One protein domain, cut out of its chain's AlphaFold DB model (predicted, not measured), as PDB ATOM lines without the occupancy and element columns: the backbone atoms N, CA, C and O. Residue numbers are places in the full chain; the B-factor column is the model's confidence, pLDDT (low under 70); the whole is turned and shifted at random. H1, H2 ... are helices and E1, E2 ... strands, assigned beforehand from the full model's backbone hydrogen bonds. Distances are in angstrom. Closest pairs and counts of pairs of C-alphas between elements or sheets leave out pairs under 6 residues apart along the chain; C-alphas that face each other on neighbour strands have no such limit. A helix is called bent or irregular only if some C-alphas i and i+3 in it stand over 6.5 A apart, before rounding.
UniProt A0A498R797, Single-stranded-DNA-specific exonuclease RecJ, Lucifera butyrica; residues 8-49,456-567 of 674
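AT A GLANCE: This is residues 8 to 49 and 456 to 567 of the 674 residues of the protein "Single-stranded-DNA-specific exonuclease RecJ" of Lucifera butyrica (UniProt A0A498R797). A closed barrel of five strands, E2 to E6, makes one lobe, and a small cluster of three helices, H1, H2 and H3, makes the other. H4 sits between the two lobes, packed across the outside of the barrel and near H2, while H5 packs on the barrel's outer wall over E3. The printed part has 154 residues, with five named helices and six named strands in the order E1 H1 H2 H3 H4 E2 E3 E4 H5 E5 E6. Round the mixed barrel run E2, E3, E4, E6, E5 and back to E2; the class is mixed, helices and strands. The whole is compact, with a radius of gyration of the C-alphas of 16.6 A, and spans 49 by 34 by 32 A.

HOW THE PARTS SIT: E1, residues 8 to 10, pairs with no named strand, but its residues 9 to 10 pair with residues 456 to 457, parallel. H1, residues 15 to 25, touches H2, residues 29 to 37; their closest C-alphas, of Ala 22 and Pro 29, are 5.3 A apart, and the helices are only just about perpendicular, at 70.3 degrees. H1 also touches H3, residues 43 to 49, closest at the C-alphas of Leu 21 and Glu 43, 6.3 A apart. H4, residues 468 to 475, is close to H2 but not clearly touching, with the closest C-alphas, of Val 31 and Leu 474, 6.7 A apart; they run the same way at a shallow tilt of 24 degrees. H4 is on the barrel, outside it, at a height over the sheet of 9.3 A; it lies over E5, residues 539 to 551, and runs across it at 87 degrees on the local plane. E2, residues 489 to 502, bends by 110 degrees at residue 493; its pairing is staggered, with E5 over residues 489 to 495 and with E3, residues 508 to 514, over residues 495 to 502. E2, E3 and E4, residues 519 to 524, form a meander, each strand the antiparallel neighbour of the one before. N 500 and O 510 of the hairpin E2 and E3 are 2.9 A apart, and N 511 and O 522 of the hairpin E3 and E4 2.8 A, both within hydrogen-bond range. E4 is parallel to E6, residues 554 to 566, with N 561 and O 523 2.8 A apart. H5, residues 528 to 533, is on the barrel, outside it, only just over E3 with 3 of its C-alphas, and runs along E3 at 3 degrees on the local plane. The hairpin E5 and E6 has N 547 and O 558 2.9 A apart, and E5 with E2, antiparallel, has N 542 and O 491 2.9 A apart. In H1, H2, H3 and H4 every O i to N i+4 pair is within hydrogen-bond range; in H5 it is 0 of 2, with 2 of 3 O i to N i+3 pairs within range.

IN THESE COORDINATES: E1 begins at C-alpha 8, (-35.989, 5.587, -5.887). H1 is 15.5 A from first to last C-alpha and H2 12.2 A. E2 is 23.2 A long and begins at C-alpha 489, (-38.492, 0.582, -14.889). E3 is 19.8 A and E4 16.7 A. H5 is only just irregular: C-alphas 529 and 532 are 6.6 A apart. E5 is 28.9 A and E6 31.5 A, ending at C-alpha 566, (-29.714, -4.768, -2.027).

THE WHOLE: The two C-alphas farthest apart, of Pro 44 and Asp 505, are 50.0 A apart. Residues 50 to 455 are not printed, and C-alphas 49 and 456 are 21.0 A apart across the cut. Of the links that are printed whole, H4 to E2, with 13 residues, is long and the others are tight. Mean pLDDT of the printed part is 89.8; residue 567 is under 70.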
ATOM      1  N   TRP A   8     -35.081   5.916  -4.787       86.12
ATOM      2  CA  TRP A   8     -35.989   5.587  -5.887       86.12
ATOM      3  C   TRP A   8     -37.385   6.091  -5.556       86.12
ATOM      4  O   TRP A   8     -37.873   5.928  -4.436       86.12
ATOM      5  N   ARG A   9     -38.035   6.707  -6.536       82.50
ATOM      6  CA  ARG A   9     -39.372   7.266  -6.398       82.50
ATOM      7  C   ARG A   9     -40.286   6.644  -7.437       82.50
ATOM      8  O   ARG A   9     -40.061   6.822  -8.628       82.50
ATOM      9  N   LEU A  10     -41.270   5.875  -6.989       82.06
ATOM     10  CA  LEU A  10     -42.214   5.196  -7.870       82.06
ATOM     11  C   LEU A  10     -43.397   6.115  -8.167       82.06
ATOM     12  O   LEU A  10     -44.036   6.624  -7.242       82.06
ATOM     13  N   ALA A  11     -43.691   6.282  -9.453       79.69
ATOM     14  CA  ALA A  11     -44.843   7.042  -9.904       79.69
ATOM     15  C   ALA A  11     -46.172   6.372  -9.474       79.69
ATOM     16  O   ALA A  11     -46.262   5.138  -9.417       79.69
ATOM     17  N   PRO A  12     -47.219   7.157  -9.165       78.62
ATOM     18  CA  PRO A  12     -48.484   6.632  -8.665       78.62
ATOM     19  C   PRO A  12     -49.264   5.877  -9.752       78.62
ATOM     20  O   PRO A  12     -49.464   6.358 -10.865       78.62
ATOM     21  N   VAL A  13     -49.781   4.694  -9.412       81.25
ATOM     22  CA  VAL A  13     -50.571   3.870 -10.341       81.25
ATOM     23  C   VAL A  13     -52.038   4.302 -10.326       81.25
ATOM     24  O   VAL A  13     -52.681   4.301  -9.276       81.25
ATOM     25  N   ARG A  14     -52.605   4.602 -11.502       84.75
ATOM     26  CA  ARG A  14     -54.019   4.995 -11.668       84.75
ATOM     27  C   ARG A  14     -54.770   3.933 -12.473       84.75
ATOM     28  O   ARG A  14     -55.111   4.143 -13.633       84.75
ATOM     29  N   ALA A  15     -55.029   2.786 -11.843       87.69
ATOM     30  CA  ALA A  15     -55.456   1.550 -12.513       87.69
ATOM     31  C   ALA A  15     -56.701   1.684 -13.415       87.69
ATOM     32  O   ALA A  15     -56.721   1.147 -14.520       87.69
ATOM     33  N   GLU A  16     -57.741   2.399 -12.981       92.12
ATOM     34  CA  GLU A  16     -58.965   2.548 -13.787       92.12
ATOM     35  C   GLU A  16     -58.745   3.438 -15.017       92.12
ATOM     36  O   GLU A  16     -59.177   3.104 -16.122       92.12
ATOM     37  N   LEU A  17     -58.002   4.534 -14.850       91.81
ATOM     38  CA  LEU A  17     -57.634   5.416 -15.954       91.81
ATOM     39  C   LEU A  17     -56.697   4.707 -16.941       91.81
ATOM     40  O   LEU A  17     -56.902   4.790 -18.149       91.81
ATOM     41  N   GLN A  18     -55.725   3.956 -16.421       94.31
ATOM     42  CA  GLN A  18     -54.798   3.135 -17.194       94.31
ATOM     43  C   GLN A  18     -55.549   2.143 -18.087       94.31
ATOM     44  O   GLN A  18     -55.304   2.111 -19.290       94.31
ATOM     45  N   LYS A  19     -56.488   1.365 -17.528       94.00
ATOM     46  CA  LYS A  19     -57.300   0.406 -18.299       94.00
ATOM     47  C   LYS A  19     -58.099   1.098 -19.398       94.00
ATOM     48  O   LYS A  19     -58.121   0.613 -20.525       94.00
ATOM     49  N   LYS A  20     -58.746   2.224 -19.074       95.00
ATOM     50  CA  LYS A  20     -59.551   2.990 -20.030       95.00
ATOM     51  C   LYS A  20     -58.700   3.496 -21.195       95.00
ATOM     52  O   LYS A  20     -59.071   3.287 -22.345       95.00
ATOM     53  N   LEU A  21     -57.570   4.136 -20.897       95.44
ATOM     54  CA  LEU A  21     -56.695   4.725 -21.908       95.44
ATOM     55  C   LEU A  21     -56.005   3.652 -22.763       95.44
ATOM     56  O   LEU A  21     -55.942   3.789 -23.981       95.44
ATOM     57  N   ALA A  22     -55.555   2.559 -22.136       94.69
ATOM     58  CA  ALA A  22     -54.969   1.417 -22.834       94.69
ATOM     59  C   ALA A  22     -55.951   0.791 -23.833       94.69
ATOM     60  O   ALA A  22     -55.589   0.557 -24.983       94.69
ATOM     61  N   ALA A  23     -57.203   0.574 -23.415       94.62
ATOM     62  CA  ALA A  23     -58.239   0.020 -24.281       94.62
ATOM     63  C   ALA A  23     -58.622   0.972 -25.426       94.62
ATOM     64  O   ALA A  23     -58.791   0.520 -26.551       94.62
ATOM     65  N   ALA A  24     -58.741   2.276 -25.155       94.50
ATOM     66  CA  ALA A  24     -59.144   3.265 -26.155       94.50
ATOM     67  C   ALA A  24     -58.115   3.446 -27.285       94.50
ATOM     68  O   ALA A  24     -58.491   3.716 -28.421       94.50
ATOM     69  N   LEU A  25     -56.824   3.303 -26.972       92.88
ATOM     70  CA  LEU A  25     -55.726   3.536 -27.917       92.88
ATOM     71  C   LEU A  25     -55.045   2.251 -28.400       92.88
ATOM     72  O   LEU A  25     -54.074   2.338 -29.145       92.88
ATOM     73  N   GLU A  26     -55.524   1.082 -27.963       91.94
ATOM     74  CA  GLU A  26     -54.935  -0.232 -28.265       91.94
ATOM     75  C   GLU A  26     -53.432  -0.320 -27.917       91.94
ATOM     76  O   GLU A  26     -52.635  -0.965 -28.596       91.94
ATOM     77  N   ILE A  27     -53.039   0.328 -26.817       91.25
ATOM     78  CA  ILE A  27     -51.667   0.340 -26.286       91.25
ATOM     79  C   ILE A  27     -51.561  -0.524 -25.027       91.25
ATOM     80  O   ILE A  27     -52.563  -0.848 -24.387       91.25
ATOM     81  N   SER A  28     -50.343  -0.887 -24.613       90.50
ATOM     82  CA  SER A  28     -50.191  -1.631 -23.358       90.50
ATOM     83  C   SER A  28     -50.545  -0.794 -22.128       90.50
ATOM     84  O   SER A  28     -50.334   0.425 -22.110       90.50
ATOM     85  N   PRO A  29     -50.997  -1.449 -21.037       91.25
ATOM     86  CA  PRO A  29     -51.229  -0.782 -19.760       91.25
ATOM     87  C   PRO A  29     -50.008  -0.002 -19.259       91.25
ATOM     88  O   PRO A  29     -50.158   1.053 -18.650       91.25
ATOM     89  N   VAL A  30     -48.794  -0.486 -19.530       91.06
ATOM     90  CA  VAL A  30     -47.560   0.197 -19.121       91.06
ATOM     91  C   VAL A  30     -47.382   1.514 -19.879       91.06
ATOM     92  O   VAL A  30     -47.149   2.537 -19.242       91.06
ATOM     93  N   VAL A  31     -47.561   1.528 -21.205       93.31
ATOM     94  CA  VAL A  31     -47.492   2.769 -22.001       93.31
ATOM     95  C   VAL A  31     -48.569   3.757 -21.552       93.31
ATOM     96  O   VAL A  31     -48.265   4.928 -21.331       93.31
ATOM     97  N   ALA A  32     -49.800   3.290 -21.324       94.19
ATOM     98  CA  ALA A  32     -50.871   4.131 -20.791       94.19
ATOM     99  C   ALA A  32     -50.511   4.733 -19.420       94.19
ATOM    100  O   ALA A  32     -50.732   5.920 -19.193       94.19
ATOM    101  N   GLN A  33     -49.910   3.949 -18.518       92.00
ATOM    102  CA  GLN A  33     -49.476   4.440 -17.208       92.00
ATOM    103  C   GLN A  33     -48.360   5.483 -17.322       92.00
ATOM    104  O   GLN A  33     -48.410   6.491 -16.624       92.00
ATOM    105  N   ILE A  34     -47.397   5.291 -18.229       93.81
ATOM    106  CA  ILE A  34     -46.340   6.278 -18.494       93.81
ATOM    107  C   ILE A  34     -46.946   7.604 -18.974       93.81
ATOM    108  O   ILE A  34     -46.554   8.666 -18.495       93.81
ATOM    109  N   LEU A  35     -47.923   7.565 -19.886       94.44
ATOM    110  CA  LEU A  35     -48.615   8.771 -20.356       94.44
ATOM    111  C   LEU A  35     -49.334   9.488 -19.209       94.44
ATOM    112  O   LEU A  35     -49.157  10.693 -19.036       94.44
ATOM    113  N   ILE A  36     -50.055   8.741 -18.369       93.06
ATOM    114  CA  ILE A  36     -50.743   9.282 -17.190       93.06
ATOM    115  C   ILE A  36     -49.753   9.952 -16.229       93.06
ATOM    116  O   ILE A  36     -50.013  11.062 -15.767       93.06
ATOM    117  N   ASN A  37     -48.607   9.319 -15.965       89.38
ATOM    118  CA  ASN A  37     -47.558   9.860 -15.092       89.38
ATOM    119  C   ASN A  37     -46.953  11.163 -15.636       89.38
ATOM    120  O   ASN A  37     -46.462  11.990 -14.873       89.38
ATOM    121  N   ARG A  38     -47.018  11.368 -16.955       90.94
ATOM    122  CA  ARG A  38     -46.577  12.590 -17.643       90.94
ATOM    123  C   ARG A  38     -47.674  13.655 -17.746       90.94
ATOM    124  O   ARG A  38     -47.493  14.640 -18.454       90.94
ATOM    125  N   GLY A  39     -48.815  13.453 -17.087       91.44
ATOM    126  CA  GLY A  39     -49.966  14.357 -17.153       91.44
ATOM    127  C   GLY A  39     -50.820  14.201 -18.417       91.44
ATOM    128  O   GLY A  39     -51.733  14.991 -18.633       91.44
ATOM    129  N   ILE A  40     -50.569  13.180 -19.242       93.88
ATOM    130  CA  ILE A  40     -51.304  12.901 -20.482       93.88
ATOM    131  C   ILE A  40     -52.355  11.825 -20.185       93.88
ATOM    132  O   ILE A  40     -52.148  10.630 -20.397       93.88
ATOM    133  N   ALA A  41     -53.471  12.264 -19.605       91.75
ATOM    134  CA  ALA A  41     -54.501  11.393 -19.041       91.75
ATOM    135  C   ALA A  41     -55.742  11.215 -19.933       91.75
ATOM    136  O   ALA A  41     -56.468  10.231 -19.771       91.75
ATOM    137  N   ASP A  42     -56.015  12.147 -20.847       93.44
ATOM    138  CA  ASP A  42     -57.144  12.068 -21.772       93.44
ATOM    139  C   ASP A  42     -56.753  11.462 -23.127       93.44
ATOM    140  O   ASP A  42     -55.613  11.544 -23.587       93.44
ATOM    141  N   GLU A  43     -57.736  10.834 -23.771       94.88
ATOM    142  CA  GLU A  43     -57.553  10.128 -25.039       94.88
ATOM    143  C   GLU A  43     -57.093  11.054 -26.185       94.88
ATOM    144  O   GLU A  43     -56.127  10.685 -26.856       94.88
ATOM    145  N   PRO A  44     -57.676  12.254 -26.414       94.50
ATOM    146  CA  PRO A  44     -57.181  13.176 -27.438       94.50
ATOM    147  C   PRO A  44     -55.714  13.580 -27.255       94.50
ATOM    148  O   PRO A  44     -54.946  13.528 -28.220       94.50
ATOM    149  N   ALA A  45     -55.303  13.953 -26.039       93.62
ATOM    150  CA  ALA A  45     -53.923  14.342 -25.762       93.62
ATOM    151  C   ALA A  45     -52.950  13.172 -25.956       93.62
ATOM    152  O   ALA A  45     -51.904  13.339 -26.588       93.62
ATOM    153  N   ALA A  46     -53.307  11.976 -25.482       95.12
ATOM    154  CA  ALA A  46     -52.506  10.769 -25.663       95.12
ATOM    155  C   ALA A  46     -52.392  10.368 -27.140       95.12
ATOM    156  O   ALA A  46     -51.291  10.092 -27.623       95.12
ATOM    157  N   LYS A  47     -53.499  10.413 -27.890       94.06
ATOM    158  CA  LYS A  47     -53.508  10.147 -29.331       94.06
ATOM    159  C   LYS A  47     -52.610  11.129 -30.081       94.06
ATOM    160  O   LYS A  47     -51.800  10.699 -30.900       94.06
ATOM    161  N   ARG A  48     -52.706  12.428 -29.772       92.88
ATOM    162  CA  ARG A  48     -51.824  13.452 -30.347       92.88
ATOM    163  C   ARG A  48     -50.364  13.160 -30.002       92.88
ATOM    164  O   ARG A  48     -49.525  13.121 -30.890       92.88
ATOM    165  N   PHE A  49     -50.047  12.887 -28.740       94.81
ATOM    166  CA  PHE A  49     -48.669  12.636 -28.317       94.81
ATOM    167  C   PHE A  49     -48.017  11.439 -29.032       94.81
ATOM    168  O   PHE A  49     -46.846  11.502 -29.422       94.81
ATOM    169  N   HIS A 456     -36.479   8.576 -10.493       88.62
ATOM    170  CA  HIS A 456     -37.887   8.334 -10.792       88.62
ATOM    171  C   HIS A 456     -38.044   7.007 -11.545       88.62
ATOM    172  O   HIS A 456     -37.282   6.718 -12.466       88.62
ATOM    173  N   ILE A 457     -39.013   6.203 -11.118       88.19
ATOM    174  CA  ILE A 457     -39.365   4.899 -11.677       88.19
ATOM    175  C   ILE A 457     -40.796   4.997 -12.200       88.19
ATOM    176  O   ILE A 457     -41.723   5.259 -11.435       88.19
ATOM    177  N   ASP A 458     -40.975   4.758 -13.495       89.62
ATOM    178  CA  ASP A 458     -42.264   4.868 -14.176       89.62
ATOM    179  C   ASP A 458     -43.202   3.706 -13.844       89.62
ATOM    180  O   ASP A 458     -44.405   3.900 -13.669       89.62
ATOM    181  N   ALA A 459     -42.659   2.487 -13.766       87.12
ATOM    182  CA  ALA A 459     -43.425   1.295 -13.427       87.12
ATOM    183  C   ALA A 459     -42.545   0.173 -12.860       87.12
ATOM    184  O   ALA A 459     -41.363   0.031 -13.195       87.12
ATOM    185  N   LEU A 460     -43.163  -0.664 -12.023       87.19
ATOM    186  CA  LEU A 460     -42.603  -1.954 -11.633       87.19
ATOM    187  C   LEU A 460     -42.967  -2.999 -12.683       87.19
ATOM    188  O   LEU A 460     -44.133  -3.110 -13.054       87.19
ATOM    189  N   LEU A 461     -41.978  -3.774 -13.116       89.81
ATOM    190  CA  LEU A 461     -42.148  -4.861 -14.075       89.81
ATOM    191  C   LEU A 461     -41.634  -6.173 -13.489       89.81
ATOM    192  O   LEU A 461     -40.725  -6.206 -12.653       89.81
ATOM    193  N   THR A 462     -42.179  -7.278 -13.973       90.50
ATOM    194  CA  THR A 462     -41.606  -8.615 -13.820       90.50
ATOM    195  C   THR A 462     -40.747  -8.957 -15.041       90.50
ATOM    196  O   THR A 462     -41.000  -8.474 -16.140       90.50
ATOM    197  N   LEU A 463     -39.728  -9.814 -14.883       91.38
ATOM    198  CA  LEU A 463     -38.879 -10.214 -16.019       91.38
ATOM    199  C   LEU A 463     -39.666 -10.766 -17.231       91.38
ATOM    200  O   LEU A 463     -39.298 -10.416 -18.347       91.38
ATOM    201  N   PRO A 464     -40.733 -11.580 -17.071       91.81
ATOM    202  CA  PRO A 464     -41.531 -12.061 -18.205       91.81
ATOM    203  C   PRO A 464     -42.246 -10.970 -19.016       91.81
ATOM    204  O   PRO A 464     -42.502 -11.161 -20.205       91.81
ATOM    205  N   GLU A 465     -42.587  -9.836 -18.394       90.69
ATOM    206  CA  GLU A 465     -43.228  -8.707 -19.087       90.69
ATOM    207  C   GLU A 465     -42.257  -8.000 -20.042       90.69
ATOM    208  O   GLU A 465     -42.685  -7.356 -20.997       90.69
ATOM    209  N   ILE A 466     -40.950  -8.159 -19.825       92.94
ATOM    210  CA  ILE A 466     -39.899  -7.544 -20.631       92.94
ATOM    211  C   ILE A 466     -39.594  -8.451 -21.830       92.94
ATOM    212  O   ILE A 466     -38.682  -9.276 -21.806       92.94
ATOM    213  N   ASN A 467     -40.380  -8.305 -22.892       90.81
ATOM    214  CA  ASN A 467     -40.229  -9.042 -24.148       90.81
ATOM    215  C   ASN A 467     -40.166  -8.088 -25.361       90.81
ATOM    216  O   ASN A 467     -40.304  -6.875 -25.212       90.81
ATOM    217  N   ASN A 468     -39.937  -8.620 -26.568       90.19
ATOM    218  CA  ASN A 468     -39.771  -7.792 -27.772       90.19
ATOM    219  C   ASN A 468     -41.015  -6.947 -28.072       90.19
ATOM    220  O   ASN A 468     -40.879  -5.762 -28.355       90.19
ATOM    221  N   ALA A 469     -42.216  -7.515 -27.914       90.00
ATOM    222  CA  ALA A 469     -43.464  -6.784 -28.123       90.00
ATOM    223  C   ALA A 469     -43.600  -5.600 -27.151       90.00
ATOM    224  O   ALA A 469     -44.055  -4.526 -27.536       90.00
ATOM    225  N   PHE A 470     -43.154  -5.764 -25.902       89.62
ATOM    226  CA  PHE A 470     -43.098  -4.666 -24.941       89.62
ATOM    227  C   PHE A 470     -42.141  -3.551 -25.396       89.62
ATOM    228  O   PHE A 470     -42.512  -2.380 -25.356       89.62
ATOM    229  N   ILE A 471     -40.940  -3.890 -25.876       90.50
ATOM    230  CA  ILE A 471     -39.969  -2.888 -26.350       90.50
ATOM    231  C   ILE A 471     -40.475  -2.160 -27.603       90.50
ATOM    232  O   ILE A 471     -40.367  -0.937 -27.683       90.50
ATOM    233  N   GLU A 472     -41.074  -2.884 -28.549       88.50
ATOM    234  CA  GLU A 472     -41.699  -2.301 -29.742       88.50
ATOM    235  C   GLU A 472     -42.795  -1.300 -29.363       88.50
ATOM    236  O   GLU A 472     -42.852  -0.197 -29.904       88.50
ATOM    237  N   GLN A 473     -43.621  -1.634 -28.369       88.50
ATOM    238  CA  GLN A 473     -44.621  -0.706 -27.849       88.50
ATOM    239  C   GLN A 473     -43.997   0.513 -27.170       88.50
ATOM    240  O   GLN A 473     -44.525   1.609 -27.317       88.50
ATOM    241  N   LEU A 474     -42.876   0.382 -26.455       91.25
ATOM    242  CA  LEU A 474     -42.195   1.545 -25.874       91.25
ATOM    243  C   LEU A 474     -41.641   2.497 -26.941       91.25
ATOM    244  O   LEU A 474     -41.554   3.698 -26.688       91.25
ATOM    245  N   ALA A 475     -41.305   2.002 -28.135       89.06
ATOM    246  CA  ALA A 475     -40.741   2.827 -29.201       89.06
ATOM    247  C   ALA A 475     -41.672   3.979 -29.629       89.06
ATOM    248  O   ALA A 475     -41.182   5.032 -30.032       89.06
ATOM    249  N   CYS A 476     -42.997   3.846 -29.465       90.44
ATOM    250  CA  CYS A 476     -43.940   4.930 -29.772       90.44
ATOM    251  C   CYS A 476     -43.799   6.159 -28.852       90.44
ATOM    252  O   CYS A 476     -44.237   7.252 -29.212       90.44
ATOM    253  N   LEU A 477     -43.157   6.013 -27.685       94.38
ATOM    254  CA  LEU A 477     -42.875   7.117 -26.764       94.38
ATOM    255  C   LEU A 477     -41.647   7.933 -27.189       94.38
ATOM    256  O   LEU A 477     -41.507   9.085 -26.773       94.38
ATOM    257  N   ALA A 478     -40.774   7.384 -28.036       93.88
ATOM    258  CA  ALA A 478     -39.647   8.110 -28.614       93.88
ATOM    259  C   ALA A 478     -40.136   9.168 -29.635       93.88
ATOM    260  O   ALA A 478     -41.249   9.036 -30.153       93.88
ATOM    261  N   PRO A 479     -39.366  10.235 -29.928       95.69
ATOM    262  CA  PRO A 479     -38.020  10.532 -29.426       95.69
ATOM    263  C   PRO A 479     -38.008  10.967 -27.955       95.69
ATOM    264  O   PRO A 479     -38.879  11.718 -27.515       95.69
ATOM    265  N   TYR A 480     -37.012  10.495 -27.204       95.31
ATOM    266  CA  TYR A 480     -36.784  10.883 -25.808       95.31
ATOM    267  C   TYR A 480     -35.861  12.104 -25.709       95.31
ATOM    268  O   TYR A 480     -34.954  12.259 -26.523       95.31
ATOM    269  N   GLY A 481     -36.062  12.952 -24.701       93.81
ATOM    270  CA  GLY A 481     -35.282  14.174 -24.474       93.81
ATOM    271  C   GLY A 481     -35.838  15.004 -23.315       93.81
ATOM    272  O   GLY A 481     -36.567  14.473 -22.472       93.81
ATOM    273  N   MET A 482     -35.526  16.306 -23.261       91.69
ATOM    274  CA  MET A 482     -36.152  17.201 -22.274       91.69
ATOM    275  C   MET A 482     -37.680  17.165 -22.438       91.69
ATOM    276  O   MET A 482     -38.189  17.046 -23.548       91.69
ATOM    277  N   GLY A 483     -38.431  17.192 -21.335       91.94
ATOM    278  CA  GLY A 483     -39.899  17.096 -21.344       91.94
ATOM    279  C   GLY A 483     -40.465  15.707 -21.678       91.94
ATOM    280  O   GLY A 483     -41.638  15.454 -21.422       91.94
ATOM    281  N   ASN A 484     -39.647  14.782 -22.190       94.88
ATOM    282  CA  ASN A 484     -40.034  13.406 -22.491       94.88
ATOM    283  C   ASN A 484     -38.865  12.435 -22.219       94.88
ATOM    284  O   ASN A 484     -38.281  11.892 -23.164       94.88
ATOM    285  N   PRO A 485     -38.460  12.231 -20.954       93.19
ATOM    286  CA  PRO A 485     -37.340  11.352 -20.634       93.19
ATOM    287  C   PRO A 485     -37.646   9.897 -21.013       93.19
ATOM    288  O   PRO A 485     -38.801   9.468 -21.010       93.19
ATOM    289  N   GLY A 486     -36.605   9.118 -21.320       93.44
ATOM    290  CA  GLY A 486     -36.747   7.672 -21.508       93.44
ATOM    291  C   GLY A 486     -37.275   7.011 -20.229       93.44
ATOM    292  O   GLY A 486     -36.771   7.348 -19.154       93.44
ATOM    293  N   PRO A 487     -38.271   6.109 -20.314       94.38
ATOM    294  CA  PRO A 487     -38.879   5.529 -19.128       94.38
ATOM    295  C   PRO A 487     -37.892   4.618 -18.392       94.38
ATOM    296  O   PRO A 487     -37.172   3.829 -19.012       94.38
ATOM    297  N   VAL A 488     -37.874   4.719 -17.065       95.31
ATOM    298  CA  VAL A 488     -37.074   3.868 -16.182       95.31
ATOM    299  C   VAL A 488     -38.005   2.921 -15.443       95.31
ATOM    300  O   VAL A 488     -38.935   3.331 -14.757       95.31
ATOM    301  N   PHE A 489     -37.723   1.632 -15.544       95.12
ATOM    302  CA  PHE A 489     -38.492   0.582 -14.889       95.12
ATOM    303  C   PHE A 489     -37.718   0.006 -13.717       95.12
ATOM    304  O   PHE A 489     -36.498   0.165 -13.635       95.12
ATOM    305  N   ALA A 490     -38.406  -0.709 -12.831       93.44
ATOM    306  CA  ALA A 490     -37.728  -1.502 -11.817       93.44
ATOM    307  C   ALA A 490     -38.299  -2.911 -11.661       93.44
ATOM    308  O   ALA A 490     -39.501  -3.140 -11.761       93.44
ATOM    309  N   CYS A 491     -37.409  -3.853 -11.366       91.81
ATOM    310  CA  CYS A 491     -37.741  -5.201 -10.928       91.81
ATOM    311  C   CYS A 491     -37.300  -5.372  -9.476       91.81
ATOM    312  O   CYS A 491     -36.164  -5.038  -9.123       91.81
ATOM    313  N   ASN A 492     -38.164  -5.976  -8.663       85.88
ATOM    314  CA  ASN A 492     -37.882  -6.239  -7.255       85.88
ATOM    315  C   ASN A 492     -37.577  -7.710  -7.001       85.88
ATOM    316  O   ASN A 492     -38.068  -8.593  -7.705       85.88
ATOM    317  N   HIS A 493     -36.796  -7.961  -5.949       82.62
ATOM    318  CA  HIS A 493     -36.492  -9.305  -5.449       82.62
ATOM    319  C   HIS A 493     -35.894 -10.249  -6.507       82.62
ATOM    320  O   HIS A 493     -36.131 -11.460  -6.482       82.62
ATOM    321  N   LEU A 494     -35.098  -9.704  -7.429       89.69
ATOM    322  CA  LEU A 494     -34.339 -10.490  -8.390       89.69
ATOM    323  C   LEU A 494     -33.240 -11.262  -7.667       89.69
ATOM    324  O   LEU A 494     -32.554 -10.716  -6.808       89.69
ATOM    325  N   VAL A 495     -33.029 -12.520  -8.043       90.56
ATOM    326  CA  VAL A 495     -31.883 -13.286  -7.550       90.56
ATOM    327  C   VAL A 495     -30.684 -13.003  -8.444       90.56
ATOM    328  O   VAL A 495     -30.740 -13.251  -9.652       90.56
ATOM    329  N   LEU A 496     -29.588 -12.521  -7.856       92.12
ATOM    330  CA  LEU A 496     -28.330 -12.299  -8.563       92.12
ATOM    331  C   LEU A 496     -27.641 -13.642  -8.844       92.12
ATOM    332  O   LEU A 496     -27.029 -14.242  -7.965       92.12
ATOM    333  N   ALA A 497     -27.756 -14.141 -10.072       92.94
ATOM    334  CA  ALA A 497     -27.189 -15.420 -10.499       92.94
ATOM    335  C   ALA A 497     -25.730 -15.306 -10.971       92.94
ATOM    336  O   ALA A 497     -24.988 -16.284 -10.902       92.94
ATOM    337  N   GLY A 498     -25.308 -14.124 -11.419       92.94
ATOM    338  CA  GLY A 498     -23.948 -13.874 -11.892       92.94
ATOM    339  C   GLY A 498     -23.596 -12.394 -11.846       92.94
ATOM    340  O   GLY A 498     -24.447 -11.548 -12.104       92.94
ATOM    341  N   ILE A 499     -22.338 -12.083 -11.541       94.38
ATOM    342  CA  ILE A 499     -21.795 -10.722 -11.547       94.38
ATOM    343  C   ILE A 499     -20.363 -10.755 -12.073       94.38
ATOM    344  O   ILE A 499     -19.558 -11.578 -11.642       94.38
ATOM    345  N   ARG A 500     -20.042  -9.885 -13.035       94.06
ATOM    346  CA  ARG A 500     -18.680  -9.747 -13.565       94.06
ATOM    347  C   ARG A 500     -18.370  -8.308 -13.957       94.06
ATOM    348  O   ARG A 500     -19.220  -7.637 -14.541       94.06
ATOM    349  N   LYS A 501     -17.140  -7.865 -13.683       95.25
ATOM    350  CA  LYS A 501     -16.600  -6.620 -14.245       95.25
ATOM    351  C   LYS A 501     -16.334  -6.835 -15.748       95.25
ATOM    352  O   LYS A 501     -15.864  -7.905 -16.133       95.25
ATOM    353  N   ILE A 502     -16.678  -5.865 -16.594       93.38
ATOM    354  CA  ILE A 502     -16.458  -5.900 -18.053       93.38
ATOM    355  C   ILE A 502     -15.786  -4.606 -18.543       93.38
ATOM    356  O   ILE A 502     -15.814  -3.581 -17.857       93.38
ATOM    357  N   GLY A 503     -15.212  -4.656 -19.751       88.62
ATOM    358  CA  GLY A 503     -14.399  -3.580 -20.336       88.62
ATOM    359  C   GLY A 503     -12.918  -3.696 -19.959       88.62
ATOM    360  O   GLY A 503     -12.586  -4.387 -18.999       88.62
ATOM    361  N   GLN A 504     -12.032  -3.029 -20.712       84.50
ATOM    362  CA  GLN A 504     -10.570  -3.120 -20.521       84.50
ATOM    363  C   GLN A 504     -10.135  -2.764 -19.088       84.50
ATOM    364  O   GLN A 504      -9.298  -3.453 -18.517       84.50
ATOM    365  N   ASP A 505     -10.782  -1.763 -18.487       88.44
ATOM    366  CA  ASP A 505     -10.478  -1.289 -17.129       88.44
ATOM    367  C   ASP A 505     -11.388  -1.903 -16.044       88.44
ATOM    368  O   ASP A 505     -11.364  -1.473 -14.894       88.44
ATOM    369  N   GLY A 506     -12.288  -2.832 -16.398       88.88
ATOM    370  CA  GLY A 506     -13.282  -3.371 -15.459       88.88
ATOM    371  C   GLY A 506     -14.267  -2.328 -14.898       88.88
ATOM    372  O   GLY A 506     -14.857  -2.547 -13.840       88.88
ATOM    373  N   LYS A 507     -14.450  -1.195 -15.591       89.81
ATOM    374  CA  LYS A 507     -15.293  -0.054 -15.172       89.81
ATOM    375  C   LYS A 507     -16.794  -0.341 -15.166       89.81
ATOM    376  O   LYS A 507     -17.557   0.422 -14.575       89.81
ATOM    377  N   HIS A 508     -17.241  -1.400 -15.826       93.75
ATOM    378  CA  HIS A 508     -18.659  -1.711 -16.007       93.75
ATOM    379  C   HIS A 508     -19.006  -3.049 -15.358       93.75
ATOM    380  O   HIS A 508     -18.125  -3.885 -15.170       93.75
ATOM    381  N   LEU A 509     -20.284  -3.281 -15.059       93.75
ATOM    382  CA  LEU A 509     -20.773  -4.576 -14.583       93.75
ATOM    383  C   LEU A 509     -21.687  -5.231 -15.601       93.75
ATOM    384  O   LEU A 509     -22.513  -4.575 -16.227       93.75
ATOM    385  N   LYS A 510     -21.585  -6.552 -15.681       95.62
ATOM    386  CA  LYS A 510     -22.577  -7.414 -16.306       95.62
ATOM    387  C   LYS A 510     -23.155  -8.348 -15.259       95.62
ATOM    388  O   LYS A 510     -22.408  -9.014 -14.538       95.62
ATOM    389  N   LEU A 511     -24.477  -8.372 -15.181       95.62
ATOM    390  CA  LEU A 511     -25.250  -9.124 -14.205       95.62
ATOM    391  C   LEU A 511     -26.111 -10.156 -14.920       95.62
ATOM    392  O   LEU A 511     -26.712  -9.872 -15.954       95.62
ATOM    393  N   GLN A 512     -26.208 -11.335 -14.326       96.06
ATOM    394  CA  GLN A 512     -27.241 -12.308 -14.647       96.06
ATOM    395  C   GLN A 512     -28.232 -12.311 -13.495       96.06
ATOM    396  O   GLN A 512     -27.857 -12.552 -12.347       96.06
ATOM    397  N   VAL A 513     -29.490 -12.027 -13.800       95.12
ATOM    398  CA  VAL A 513     -30.574 -11.936 -12.822       95.12
ATOM    399  C   VAL A 513     -31.640 -12.969 -13.145       95.12
ATOM    400  O   VAL A 513     -31.831 -13.327 -14.305       95.12
ATOM    401  N   ARG A 514     -32.336 -13.481 -12.132       94.19
ATOM    402  CA  ARG A 514     -33.420 -14.445 -12.347       94.19
ATOM    403  C   ARG A 514     -34.577 -14.269 -11.376       94.19
ATOM    404  O   ARG A 514     -34.392 -13.843 -10.238       94.19
ATOM    405  N   THR A 515     -35.751 -14.681 -11.830       88.44
ATOM    406  CA  THR A 515     -36.950 -14.944 -11.025       88.44
ATOM    407  C   THR A 515     -37.309 -16.434 -11.125       88.44
ATOM    408  O   THR A 515     -36.540 -17.228 -11.678       88.44
ATOM    409  N   ALA A 516     -38.438 -16.859 -10.550       78.19
ATOM    410  CA  ALA A 516     -38.914 -18.235 -10.670       78.19
ATOM    411  C   ALA A 516     -39.326 -18.538 -12.126       78.19
ATOM    412  O   ALA A 516     -40.456 -18.282 -12.521       78.19
ATOM    413  N   GLY A 517     -38.392 -19.070 -12.924       79.50
ATOM    414  CA  GLY A 517     -38.639 -19.542 -14.294       79.50
ATOM    415  C   GLY A 517     -38.139 -18.630 -15.420       79.50
ATOM    416  O   GLY A 517     -38.148 -19.053 -16.571       79.50
ATOM    417  N   THR A 518     -37.646 -17.425 -15.118       89.94
ATOM    418  CA  THR A 518     -37.138 -16.486 -16.135       89.94
ATOM    419  C   THR A 518     -35.792 -15.913 -15.717       89.94
ATOM    420  O   THR A 518     -35.603 -15.529 -14.561       89.94
ATOM    421  N   ALA A 519     -34.856 -15.852 -16.660       92.69
ATOM    422  CA  ALA A 519     -33.557 -15.215 -16.493       92.69
ATOM    423  C   ALA A 519     -33.468 -13.974 -17.386       92.69
ATOM    424  O   ALA A 519     -34.090 -13.919 -18.441       92.69
ATOM    425  N   GLY A 520     -32.685 -12.997 -16.949       93.06
ATOM    426  CA  GLY A 520     -32.397 -11.775 -17.680       93.06
ATOM    427  C   GLY A 520     -30.931 -11.389 -17.538       93.06
ATOM    428  O   GLY A 520     -30.215 -11.858 -16.646       93.06
ATOM    429  N   GLU A 521     -30.489 -10.516 -18.429       95.38
ATOM    430  CA  GLU A 521     -29.142  -9.964 -18.433       95.38
ATOM    431  C   GLU A 521     -29.212  -8.451 -18.248       95.38
ATOM    432  O   GLU A 521     -29.987  -7.779 -18.925       95.38
ATOM    433  N   ALA A 522     -28.387  -7.916 -17.349       96.12
ATOM    434  CA  ALA A 522     -28.274  -6.480 -17.144       96.12
ATOM    435  C   ALA A 522     -26.832  -5.997 -17.310       96.12
ATOM    436  O   ALA A 522     -25.883  -6.697 -16.942       96.12
ATOM    437  N   VAL A 523     -26.668  -4.780 -17.821       96.06
ATOM    438  CA  VAL A 523     -25.380  -4.083 -17.904       96.06
ATOM    439  C   VAL A 523     -25.470  -2.778 -17.132       96.06
ATOM    440  O   VAL A 523     -26.399  -2.001 -17.320       96.06
ATOM    441  N   ALA A 524     -24.499  -2.538 -16.256       93.50
ATOM    442  CA  ALA A 524     -24.403  -1.331 -15.451       93.50
ATOM    443  C   ALA A 524     -23.116  -0.575 -15.808       93.50
ATOM    444  O   ALA A 524     -22.001  -0.982 -15.453       93.50
ATOM    445  N   TRP A 525     -23.267   0.519 -16.550       91.00
ATOM    446  CA  TRP A 525     -22.151   1.352 -16.993       91.00
ATOM    447  C   TRP A 525     -21.571   2.150 -15.819       91.00
ATOM    448  O   TRP A 525     -22.294   2.578 -14.929       91.00
ATOM    449  N   ASN A 526     -20.250   2.342 -15.810       87.62
ATOM    450  CA  ASN A 526     -19.480   2.988 -14.734       87.62
ATOM    451  C   ASN A 526     -19.748   2.493 -13.294       87.62
ATOM    452  O   ASN A 526     -19.507   3.225 -12.341       87.62
ATOM    453  N   MET A 527     -20.224   1.255 -13.114       87.88
ATOM    454  CA  MET A 527     -20.535   0.679 -11.796       87.88
ATOM    455  C   MET A 527     -19.590  -0.462 -11.390       87.88
ATOM    456  O   MET A 527     -19.905  -1.216 -10.477       87.88
ATOM    457  N   GLY A 528     -18.425  -0.597 -12.034       87.06
ATOM    458  CA  GLY A 528     -17.457  -1.678 -11.797       87.06
ATOM    459  C   GLY A 528     -17.061  -1.874 -10.328       87.06
ATOM    460  O   GLY A 528     -16.989  -3.006  -9.854       87.06
ATOM    461  N   GLU A 529     -16.869  -0.782  -9.581       85.00
ATOM    462  CA  GLU A 529     -16.535  -0.809  -8.145       85.00
ATOM    463  C   GLU A 529     -17.641  -1.448  -7.288       85.00
ATOM    464  O   GLU A 529     -17.356  -2.062  -6.265       85.00
ATOM    465  N   ALA A 530     -18.903  -1.396  -7.729       81.69
ATOM    466  CA  ALA A 530     -20.022  -1.938  -6.965       81.69
ATOM    467  C   ALA A 530     -20.025  -3.476  -6.897       81.69
ATOM    468  O   ALA A 530     -20.756  -4.024  -6.077       81.69
ATOM    469  N   ALA A 531     -19.217  -4.177  -7.708       85.19
ATOM    470  CA  ALA A 531     -19.158  -5.644  -7.710       85.19
ATOM    471  C   ALA A 531     -18.901  -6.237  -6.321       85.19
ATOM    472  O   ALA A 531     -19.528  -7.221  -5.947       85.19
ATOM    473  N   GLU A 532     -17.995  -5.620  -5.564       81.56
ATOM    474  CA  GLU A 532     -17.575  -6.077  -4.232       81.56
ATOM    475  C   GLU A 532     -18.689  -5.927  -3.190       81.56
ATOM    476  O   GLU A 532     -18.685  -6.596  -2.160       81.56
ATOM    477  N   GLY A 533     -19.683  -5.089  -3.488       76.06
ATOM    478  CA  GLY A 533     -20.851  -4.901  -2.652       76.06
ATOM    479  C   GLY A 533     -21.846  -6.056  -2.713       76.06
ATOM    480  O   GLY A 533     -22.630  -6.163  -1.783       76.06
ATOM    481  N   PHE A 534     -21.850  -6.921  -3.734       82.94
ATOM    482  CA  PHE A 534     -22.917  -7.915  -3.948       82.94
ATOM    483  C   PHE A 534     -22.418  -9.362  -3.901       82.94
ATOM    484  O   PHE A 534     -21.298  -9.670  -4.303       82.94
ATOM    485  N   CYS A 535     -23.279 -10.278  -3.453       78.31
ATOM    486  CA  CYS A 535     -23.003 -11.715  -3.422       78.31
ATOM    487  C   CYS A 535     -23.918 -12.505  -4.367       78.31
ATOM    488  O   CYS A 535     -25.072 -12.151  -4.607       78.31
ATOM    489  N   LEU A 536     -23.424 -13.636  -4.880       84.31
ATOM    490  CA  LEU A 536     -24.259 -14.552  -5.660       84.31
ATOM    491  C   LEU A 536     -25.402 -15.113  -4.807       84.31
ATOM    492  O   LEU A 536     -25.235 -15.417  -3.626       84.31
ATOM    493  N   ASN A 537     -26.551 -15.306  -5.450       81.75
ATOM    494  CA  ASN A 537     -27.832 -15.695  -4.863       81.75
ATOM    495  C   ASN A 537     -28.430 -14.691  -3.861       81.75
ATOM    496  O   ASN A 537     -29.439 -15.002  -3.227       81.75
ATOM    497  N   GLU A 538     -27.861 -13.491  -3.739       82.62
ATOM    498  CA  GLU A 538     -28.472 -12.385  -2.999       82.62
ATOM    499  C   GLU A 538     -29.707 -11.849  -3.746       82.62
ATOM    500  O   GLU A 538     -29.769 -11.886  -4.981       82.62
ATOM    501  N   LYS A 539     -30.698 -11.355  -2.991       83.19
ATOM    502  CA  LYS A 539     -31.857 -10.650  -3.548       83.19
ATOM    503  C   LYS A 539     -31.522  -9.175  -3.757       83.19
ATOM    504  O   LYS A 539     -31.076  -8.493  -2.833       83.19
ATOM    505  N   ILE A 540     -31.770  -8.690  -4.965       88.44
ATOM    506  CA  ILE A 540     -31.533  -7.305  -5.366       88.44
ATOM    507  C   ILE A 540     -32.796  -6.702  -5.977       88.44
ATOM    508  O   ILE A 540     -33.641  -7.416  -6.523       88.44
ATOM    509  N   ASN A 541     -32.891  -5.379  -5.935       89.38
ATOM    510  CA  ASN A 541     -33.776  -4.631  -6.817       89.38
ATOM    511  C   ASN A 541     -32.922  -3.981  -7.910       89.38
ATOM    512  O   ASN A 541     -31.784  -3.558  -7.667       89.38
ATOM    513  N   LEU A 542     -33.471  -3.910  -9.116       93.19
ATOM    514  CA  LEU A 542     -32.799  -3.379 -10.296       93.19
ATOM    515  C   LEU A 542     -33.683  -2.311 -10.928       93.19
ATOM    516  O   LEU A 542     -34.801  -2.632 -11.320       93.19
ATOM    517  N   ALA A 543     -33.172  -1.089 -11.063       94.81
ATOM    518  CA  ALA A 543     -33.778  -0.039 -11.873       94.81
ATOM    519  C   ALA A 543     -33.048   0.028 -13.217       94.81
ATOM    520  O   ALA A 543     -31.813   0.052 -13.246       94.81
ATOM    521  N   PHE A 544     -33.772   0.030 -14.332       96.19
ATOM    522  CA  PHE A 544     -33.193  -0.173 -15.659       96.19
ATOM    523  C   PHE A 544     -34.022   0.444 -16.788       96.19
ATOM    524  O   PHE A 544     -35.197   0.764 -16.626       96.19
ATOM    525  N   ILE A 545     -33.390   0.551 -17.956       95.44
ATOM    526  CA  ILE A 545     -34.041   0.790 -19.246       95.44
ATOM    527  C   ILE A 545     -33.838  -0.470 -20.105       95.44
ATOM    528  O   ILE A 545     -32.700  -0.930 -20.209       95.44
ATOM    529  N   PRO A 546     -34.895  -1.084 -20.662       93.81
ATOM    530  CA  PRO A 546     -34.753  -2.226 -21.557       93.81
ATOM    531  C   PRO A 546     -34.293  -1.764 -22.943       93.81
ATOM    532  O   PRO A 546     -34.852  -0.827 -23.508       93.81
ATOM    533  N   GLU A 547     -33.299  -2.444 -23.502       90.56
ATOM    534  CA  GLU A 547     -32.757  -2.168 -24.832       90.56
ATOM    535  C   GLU A 547     -32.617  -3.470 -25.628       90.56
ATOM    536  O   GLU A 547     -32.382  -4.547 -25.068       90.56
ATOM    537  N   ILE A 548     -32.757  -3.374 -26.951       88.25
ATOM    538  CA  ILE A 548     -32.422  -4.468 -27.860       88.25
ATOM    539  C   ILE A 548     -30.923  -4.396 -28.135       88.25
ATOM    540  O   ILE A 548     -30.432  -3.426 -28.706       88.25
ATOM    541  N   ASN A 549     -30.193  -5.433 -27.733       85.56
ATOM    542  CA  ASN A 549     -28.779  -5.572 -28.033       85.56
ATOM    543  C   ASN A 549     -28.588  -6.560 -29.186       85.56
ATOM    544  O   ASN A 549     -28.839  -7.758 -29.037       85.56
ATOM    545  N   GLU A 550     -28.079  -6.058 -30.308       80.62
ATOM    546  CA  GLU A 550     -27.708  -6.866 -31.466       80.62
ATOM    547  C   GLU A 550     -26.208  -7.160 -31.461       80.62
ATOM    548  O   GLU A 550     -25.368  -6.264 -31.549       80.62
ATOM    549  N   TRP A 551     -25.856  -8.439 -31.371       74.00
ATOM    550  CA  TRP A 551     -24.472  -8.892 -31.403       74.00
ATOM    551  C   TRP A 551     -24.339 -10.135 -32.277       74.00
ATOM    552  O   TRP A 551     -25.032 -11.126 -32.061       74.00
ATOM    553  N   GLN A 552     -23.436 -10.096 -33.264       71.50
ATOM    554  CA  GLN A 552     -23.173 -11.213 -34.190       71.50
ATOM    555  C   GLN A 552     -24.444 -11.773 -34.868       71.50
ATOM    556  O   GLN A 552     -24.572 -12.978 -35.072       71.50
ATOM    557  N   GLY A 553     -25.399 -10.900 -35.205       74.00
ATOM    558  CA  GLY A 553     -26.665 -11.289 -35.836       74.00
ATOM    559  C   GLY A 553     -27.695 -11.914 -34.887       74.00
ATOM    560  O   GLY A 553     -28.755 -12.328 -35.346       74.00
ATOM    561  N   GLN A 554     -27.416 -11.977 -33.581       78.38
ATOM    562  CA  GLN A 554     -28.395 -12.334 -32.555       78.38
ATOM    563  C   GLN A 554     -28.885 -11.080 -31.834       78.38
ATOM    564  O   GLN A 554     -28.085 -10.265 -31.376       78.38
ATOM    565  N   SER A 555     -30.203 -10.957 -31.715       81.44
ATOM    566  CA  SER A 555     -30.875  -9.894 -30.975       81.44
ATOM    567  C   SER A 555     -31.363 -10.447 -29.639       81.44
ATOM    568  O   SER A 555     -32.063 -11.459 -29.607       81.44
ATOM    569  N   ASN A 556     -30.950  -9.820 -28.538       89.75
ATOM    570  CA  ASN A 556     -31.369 -10.179 -27.185       89.75
ATOM    571  C   ASN A 556     -31.745  -8.922 -26.403       89.75
ATOM    572  O   ASN A 556     -31.134  -7.867 -26.569       89.75
ATOM    573  N   ILE A 557     -32.701  -9.058 -25.488       92.75
ATOM    574  CA  ILE A 557     -33.073  -7.978 -24.575       92.75
ATOM    575  C   ILE A 557     -32.006  -7.845 -23.491       92.75
ATOM    576  O   ILE A 557     -31.683  -8.812 -22.797       92.75
ATOM    577  N   GLN A 558     -31.484  -6.634 -23.330       94.62
ATOM    578  CA  GLN A 558     -30.536  -6.270 -22.288       94.62
ATOM    579  C   GLN A 558     -31.137  -5.185 -21.393       94.62
ATOM    580  O   GLN A 558     -31.721  -4.215 -21.867       94.62
ATOM    581  N   LEU A 559     -30.990  -5.342 -20.077       96.50
ATOM    582  CA  LEU A 559     -31.435  -4.351 -19.100       96.50
ATOM    583  C   LEU A 559     -30.282  -3.384 -18.795       96.50
ATOM    584  O   LEU A 559     -29.348  -3.724 -18.066       96.50
ATOM    585  N   CYS A 560     -30.334  -2.169 -19.328       96.06
ATOM    586  CA  CYS A 560     -29.365  -1.120 -19.026       96.06
ATOM    587  C   CYS A 560     -29.651  -0.538 -17.635       96.06
ATOM    588  O   CYS A 560     -30.539   0.297 -17.451       96.06
ATOM    589  N   ALA A 561     -28.915  -1.015 -16.633       95.38
ATOM    590  CA  ALA A 561     -29.104  -0.676 -15.232       95.38
ATOM    591  C   ALA A 561     -28.772   0.802 -14.962       95.38
ATOM    592  O   ALA A 561     -27.677   1.281 -15.262       95.38
ATOM    593  N   ARG A 562     -29.723   1.511 -14.350       93.88
ATOM    594  CA  ARG A 562     -29.579   2.886 -13.844       93.88
ATOM    595  C   ARG A 562     -29.228   2.921 -12.366       93.88
ATOM    596  O   ARG A 562     -28.563   3.863 -11.919       93.88
ATOM    597  N   ASP A 563     -29.681   1.908 -11.631       91.94
ATOM    598  CA  ASP A 563     -29.253   1.664 -10.269       91.94
ATOM    599  C   ASP A 563     -29.504   0.214  -9.824       91.94
ATOM    600  O   ASP A 563     -30.359  -0.487 -10.365       91.94
ATOM    601  N   ILE A 564     -28.746  -0.237  -8.824       89.25
ATOM    602  CA  ILE A 564     -28.877  -1.574  -8.224       89.25
ATOM    603  C   ILE A 564     -28.823  -1.410  -6.712       89.25
ATOM    604  O   ILE A 564     -27.847  -0.854  -6.200       89.25
ATOM    605  N   CYS A 565     -29.811  -1.914  -5.984       82.81
ATOM    606  CA  CYS A 565     -29.783  -1.902  -4.525       82.81
ATOM    607  C   CYS A 565     -30.017  -3.301  -3.958       82.81
ATOM    608  O   CYS A 565     -30.688  -4.147  -4.552       82.81
ATOM    609  N   LYS A 566     -29.419  -3.560  -2.794       76.00
ATOM    610  CA  LYS A 566     -29.714  -4.768  -2.027       76.00
ATOM    611  C   LYS A 566     -31.136  -4.683  -1.516       76.00
ATOM    612  O   LYS A 566     -31.545  -3.631  -1.024       76.00
ATOM    613  N   THR A 567     -31.866  -5.794  -1.552       64.94
ATOM    614  CA  THR A 567     -33.108  -5.861  -0.789       64.94
ATOM    615  C   THR A 567     -32.740  -5.801   0.694       64.94
ATOM    616  O   THR A 567     -32.136  -6.728   1.228       64.94
TER     617      THR A 567